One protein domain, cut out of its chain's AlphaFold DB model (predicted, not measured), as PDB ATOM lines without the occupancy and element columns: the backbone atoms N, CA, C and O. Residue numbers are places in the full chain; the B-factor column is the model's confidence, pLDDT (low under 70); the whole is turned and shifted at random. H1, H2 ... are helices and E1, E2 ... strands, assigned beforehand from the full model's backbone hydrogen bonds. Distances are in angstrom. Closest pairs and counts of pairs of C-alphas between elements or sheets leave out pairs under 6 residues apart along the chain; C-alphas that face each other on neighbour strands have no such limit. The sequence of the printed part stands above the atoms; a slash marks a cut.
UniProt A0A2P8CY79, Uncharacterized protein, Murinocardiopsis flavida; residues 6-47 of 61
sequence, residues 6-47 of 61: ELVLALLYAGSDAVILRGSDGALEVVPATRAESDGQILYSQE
ATOM      1  N   GLU A   6     185.502 190.261 180.803       95.44
ATOM      2  CA  GLU A   6     186.188 190.813 181.967       95.44
ATOM      3  C   GLU A   6     185.227 191.474 182.965       95.44
ATOM      4  O   GLU A   6     185.425 191.341 184.172       95.44
ATOM      5  N   LEU A   7     184.149 192.111 182.495       95.75
ATOM      6  CA  LEU A   7     183.130 192.697 183.370       95.75
ATOM      7  C   LEU A   7     182.221 191.631 183.969       95.75
ATOM      8  O   LEU A   7     181.819 191.751 185.123       95.75
ATOM      9  N   VAL A   8     181.945 190.562 183.217       94.50
ATOM     10  CA  VAL A   8     181.242 189.386 183.745       94.50
ATOM     11  C   VAL A   8     182.033 188.773 184.899       94.50
ATOM     12  O   VAL A   8     181.489 188.560 185.980       94.50
ATOM     13  N   LEU A   9     183.333 188.540 184.700       95.25
ATOM     14  CA  LEU A   9     184.217 188.012 185.740       95.25
ATOM     15  C   LEU A   9     184.318 188.962 186.939       95.25
ATOM     16  O   LEU A   9     184.249 188.504 188.079       95.25
ATOM     17  N   ALA A  10     184.434 190.270 186.698       96.56
ATOM     18  CA  ALA A  10     184.463 191.270 187.758       96.56
ATOM     19  C   ALA A  10     183.163 191.283 188.580       96.56
ATOM     20  O   ALA A  10     183.228 191.345 189.805       96.56
ATOM     21  N   LEU A  11     181.996 191.156 187.938       96.12
ATOM     22  CA  LEU A  11     180.701 191.063 188.617       96.12
ATOM     23  C   LEU A  11     180.573 189.771 189.441       96.12
ATOM     24  O   LEU A  11     180.095 189.795 190.574       96.12
ATOM     25  N   LEU A  12     181.025 188.636 188.903       94.69
ATOM     26  CA  LEU A  12     181.039 187.364 189.635       94.69
ATOM     27  C   LEU A  12     181.955 187.432 190.866       94.69
ATOM     28  O   LEU A  12     181.588 186.937 191.930       94.69
ATOM     29  N   TYR A  13     183.111 188.085 190.738       95.81
ATOM     30  CA  TYR A  13     184.041 188.306 191.845       95.81
ATOM     31  C   TYR A  13     183.497 189.284 192.897       95.81
ATOM     32  O   TYR A  13     183.668 189.050 194.091       95.81
ATOM     33  N   ALA A  14     182.841 190.368 192.470       95.44
ATOM     34  CA  ALA A  14     182.334 191.410 193.362       95.44
ATOM     35  C   ALA A  14     181.161 190.946 194.246       95.44
ATOM     36  O   ALA A  14     180.978 191.481 195.337       95.44
ATOM     37  N   GLY A  15     180.400 189.939 193.809       94.38
ATOM     38  CA  GLY A  15     179.309 189.354 194.592       94.38
ATOM     39  C   GLY A  15     177.924 189.909 194.249       94.38
ATOM     40  O   GLY A  15     177.747 190.680 193.307       94.38
ATOM     41  N   SER A  16     176.926 189.490 195.031       95.19
ATOM     42  CA  SER A  16     175.503 189.781 194.797       95.19
ATOM     43  C   SER A  16     175.138 191.258 194.925       95.19
ATOM     44  O   SER A  16     174.147 191.692 194.345       95.19
ATOM     45  N   ASP A  17     175.941 192.027 195.657       94.50
ATOM     46  CA  ASP A  17     175.687 193.444 195.929       94.50
ATOM     47  C   ASP A  17     176.234 194.364 194.828       94.50
ATOM     48  O   ASP A  17     176.185 195.588 194.958       94.50
ATOM     49  N   ALA A  18     176.771 193.793 193.747       96.56
ATOM     50  CA  ALA A  18     177.308 194.519 192.608       96.56
ATOM     51  C   ALA A  18     176.435 194.352 191.358       96.56
ATOM     52  O   ALA A  18     175.695 193.379 191.191       96.56
ATOM     53  N   VAL A  19     176.549 195.320 190.454       97.00
ATOM     54  CA  VAL A  19     175.871 195.332 189.155       97.00
ATOM     55  C   VAL A  19     176.809 195.843 188.070       97.00
ATOM     56  O   VAL A  19     177.718 196.628 188.344       97.00
ATOM     57  N   ILE A  20     176.566 195.430 186.826       96.38
ATOM     58  CA  ILE A  20     177.133 196.080 185.645       96.38
ATOM     59  C   ILE A  20     176.209 197.227 185.254       96.38
ATOM     60  O   ILE A  20     175.025 197.021 184.967       96.38
ATOM     61  N   LEU A  21     176.768 198.427 185.219       95.94
ATOM     62  CA  LEU A  21     176.100 199.672 184.878       95.94
ATOM     63  C   LEU A  21     176.673 200.229 183.575       95.94
ATOM     64  O   LEU A  21     177.866 200.107 183.303       95.94
ATOM     65  N   ARG A  22     175.812 200.857 182.774       94.94
ATOM     66  CA  ARG A  22     176.211 201.757 181.695       94.94
ATOM     67  C   ARG A  22     176.080 203.201 182.163       94.94
ATOM     68  O   ARG A  22     174.964 203.659 182.420       94.94
ATOM     69  N   GLY A  23     177.211 203.893 182.234       92.44
ATOM     70  CA  GLY A  23     177.282 205.317 182.543       92.44
ATOM     71  C   GLY A  23     176.667 206.186 181.444       92.44
ATOM     72  O   GLY A  23     176.375 205.729 180.334       92.44
ATOM     73  N   SER A  24     176.475 207.469 181.747       90.19
ATOM     74  CA  SER A  24     175.945 208.467 180.801       90.19
ATOM     75  C   SER A  24     176.883 208.752 179.620       90.19
ATOM     76  O   SER A  24     176.429 209.169 178.557       90.19
ATOM     77  N   ASP A  25     178.174 208.472 179.786       91.69
ATOM     78  CA  ASP A  25     179.211 208.496 178.752       91.69
ATOM     79  C   ASP A  25     179.250 207.213 177.898       91.69
ATOM     80  O   ASP A  25     180.009 207.122 176.932       91.69
ATOM     81  N   GLY A  26     178.414 206.222 178.228       91.94
ATOM     82  CA  GLY A  26     178.357 204.923 177.567       91.94
ATOM     83  C   GLY A  26     179.393 203.914 178.066       91.94
ATOM     84  O   GLY A  26     179.382 202.777 177.580       91.94
ATOM     85  N   ALA A  27     180.249 204.285 179.024       93.50
ATOM     86  CA  ALA A  27     181.196 203.366 179.640       93.50
ATOM     87  C   ALA A  27     180.460 202.287 180.442       93.50
ATOM     88  O   ALA A  27     179.363 202.504 180.962       93.50
ATOM     89  N   LEU A  28     181.058 201.099 180.507       95.19
ATOM     90  CA  LEU A  28     180.539 199.980 181.284       95.19
ATOM     91  C   LEU A  28     181.404 199.790 182.524       95.19
ATOM     92  O   LEU A  28     182.621 199.658 182.407       95.19
ATOM     93  N   GLU A  29     180.774 199.727 183.691       95.50
ATOM     94  CA  GLU A  29     181.465 199.612 184.975       95.50
ATOM     95  C   GLU A  29     180.766 198.607 185.894       95.50
ATOM     96  O   GLU A  29     179.553 198.414 185.806       95.50
ATOM     97  N   VAL A  30     181.530 197.983 186.796       96.50
ATOM     98  CA  VAL A  30     180.979 197.214 187.919       96.50
ATOM     99  C   VAL A  30     180.968 198.107 189.149       96.50
ATOM    100  O   VAL A  30     182.018 198.568 189.598       96.50
ATOM    101  N   VAL A  31     179.784 198.336 189.705       95.56
ATOM    102  CA  VAL A  31     179.583 199.208 190.868       95.56
ATOM    103  C   VAL A  31     178.705 198.520 191.914       95.56
ATOM    104  O   VAL A  31     177.939 197.619 191.564       95.56
ATOM    105  N   PRO A  32     178.766 198.939 193.191       94.94
ATOM    106  CA  PRO A  32     177.774 198.528 194.179       94.94
ATOM    107  C   PRO A  32     176.361 198.923 193.725       94.94
ATOM    108  O   PRO A  32     176.154 200.039 193.242       94.94
ATOM    109  N   ALA A  33     175.380 198.046 193.928       92.06
ATOM    110  CA  ALA A  33     173.987 198.263 193.535       92.06
ATOM    111  C   ALA A  33     173.404 199.552 194.141       92.06
ATOM    112  O   ALA A  33     172.683 200.284 193.470       92.06
ATOM    113  N   THR A  34     173.807 199.890 195.370       90.19
ATOM    114  CA  THR A  34     173.407 201.122 196.075       90.19
ATOM    115  C   THR A  34     173.855 202.408 195.381       90.19
ATOM    116  O   THR A  34     173.237 203.451 195.566       90.19
ATOM    117  N   ARG A  35     174.930 202.354 194.588       86.00
ATOM    118  CA  ARG A  35     175.441 203.492 193.814       86.00
ATOM    119  C   ARG A  35     174.779 203.589 192.436       86.00
ATOM    120  O   ARG A  35     174.663 204.674 191.878       86.00
ATOM    121  N   ALA A  36     174.326 202.462 191.895       83.56
ATOM    122  CA  ALA A  36     173.844 202.378 190.525       83.56
ATOM    123  C   ALA A  36     172.553 203.170 190.265       83.56
ATOM    124  O   ALA A  36     172.357 203.646 189.151       83.56
ATOM    125  N   GLU A  37     171.706 203.361 191.284       76.88
ATOM    126  CA  GLU A  37     170.430 204.085 191.154       76.88
ATOM    127  C   GLU A  37     170.592 205.548 190.705       76.88
ATOM    128  O   GLU A  37     169.653 206.130 190.167       76.88
ATOM    129  N   SER A  38     171.773 206.143 190.907       79.12
ATOM    130  CA  SER A  38     172.048 207.552 190.578       79.12
ATOM    131  C   SER A  38     172.984 207.749 189.379       79.12
ATOM    132  O   SER A  38     173.019 208.843 188.815       79.12
ATOM    133  N   ASP A  39     173.717 206.711 188.969       80.69
ATOM    134  CA  ASP A  39     174.913 206.869 188.126       80.69
ATOM    135  C   ASP A  39     174.715 206.400 186.667       80.69
ATOM    136  O   ASP A  39     175.569 206.655 185.815       80.69
ATOM    137  N   GLY A  40     173.599 205.738 186.332       87.56
ATOM    138  CA  GLY A  40     173.387 205.224 184.977       87.56
ATOM    139  C   GLY A  40     172.326 204.133 184.850       87.56
ATOM    140  O   GLY A  40     171.456 203.965 185.700       87.56
ATOM    141  N   GLN A  41     172.388 203.388 183.744       92.81
ATOM    142  CA  GLN A  41     171.480 202.273 183.475       92.81
ATOM    143  C   GLN A  41     172.092 200.960 183.967       92.81
ATOM    144  O   GLN A  41     173.129 200.534 183.464       92.81
ATOM    145  N   ILE A  42     171.413 200.268 184.880       93.88
ATOM    146  CA  ILE A  42     171.774 198.895 185.253       93.88
ATOM    147  C   ILE A  42     171.521 197.973 184.054       93.88
ATOM    148  O   ILE A  42     170.412 197.937 183.519       93.88
ATOM    149  N   LEU A  43     172.552 197.243 183.629       94.12
ATOM    150  CA  LEU A  43     172.457 196.254 182.555       94.12
ATOM    151  C   LEU A  43     172.304 194.834 183.093       94.12
ATOM    152  O   LEU A  43     171.506 194.081 182.550       94.12
ATOM    153  N   TYR A  44     173.069 194.480 184.128       94.50
ATOM    154  CA  TYR A  44     173.056 193.141 184.717       94.50
ATOM    155  C   TYR A  44     173.310 193.188 186.218       94.50
ATOM    156  O   TYR A  44     174.310 193.756 186.662       94.50
ATOM    157  N   SER A  45     172.460 192.517 186.990       95.31
ATOM    158  CA  SER A  45     172.833 192.028 188.318       95.31
ATOM    159  C   SER A  45     173.554 190.683 188.219       95.31
ATOM    160  O   SER A  45     173.476 189.987 187.200       95.31
ATOM    161  N   GLN A  46     174.242 190.287 189.291       94.50
ATOM    162  CA  GLN A  46     174.856 188.960 189.359       94.50
ATOM    163  C   GLN A  46     173.810 187.840 189.204       94.50
ATOM    164  O   GLN A  46     174.047 186.871 188.488       94.50
ATOM    165  N   GLU A  47     172.636 187.993 189.823       93.88
ATOM    166  CA  GLU A  47     171.542 187.019 189.742       93.88
ATOM    167  C   GLU A  47     171.027 186.845 188.307       93.88
ATOM    168  O   GLU A  47     170.867 185.716 187.845       93.88
TER     169      GLU A  47
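What this domain is: This is residues 6 to 47 of the 61 residues of an uncharacterized protein of Murinocardiopsis flavida (UniProt A0A2P8CY79). A small, strongly twisted sheet of three strands is the core, with helix H1 packed on one face and the short helix H2 on the opposite face. E1 runs through the middle, between E2 and E3. The printed part has 42 residues, with two named helices and three named strands that follow each other along the chain as H1, E1, E2, H2, E3, and its class is mixed, helices and strands. The sheet, in order E2, E1, E3, is antiparallel throughout. The whole is compact, with a radius of gyration of the C-alphas of 9.1 A and spans of 24 by 20 by 12 A.

Where its parts are: Find C-alpha 6 at (186.188, 190.813, 181.967); from there H1 runs 12.0 A to residue 14. Next come E1, residues 18 to 23, 14.8 A, and E2, residues 28 to 32, 13.3 A. H2, residues 33 to 39, spans 10.2 A. E3, residues 40 to 45, runs 13.6 A to C-alpha 45 at (172.833, 192.028, 188.318).

How they stand to each other: H1 is on the sheet at a height of 8.5 A; its closest C-alphas to E2 are Leu 11 and Val 30, 6.2 A. E1 and E2 form a hairpin; look for N 21 and O 29, 2.8 A. Between E1 and E3, N 22 and O 41 are 2.8 A apart. H2 is over E1 at a height of 8.2 A, with the C-alphas of Ala 18 and Ala 33 closest, 5.1 A. E2, H2 and E3 make a split strand-helix-strand unit, two same-way strands with E1 between them; its crossover is right-handed. In H1 every O i to N i+4 pair is within hydrogen-bond range; in H2 0 of 3 are, against 3 of 4 O i to N i+3 pairs.

The domain as a whole: The C-alphas farthest apart, Asp 25 and Glu 47, are 25.3 A apart. The printed part has no cut, its links are tight, and no printed residue is under 70 in pLDDT.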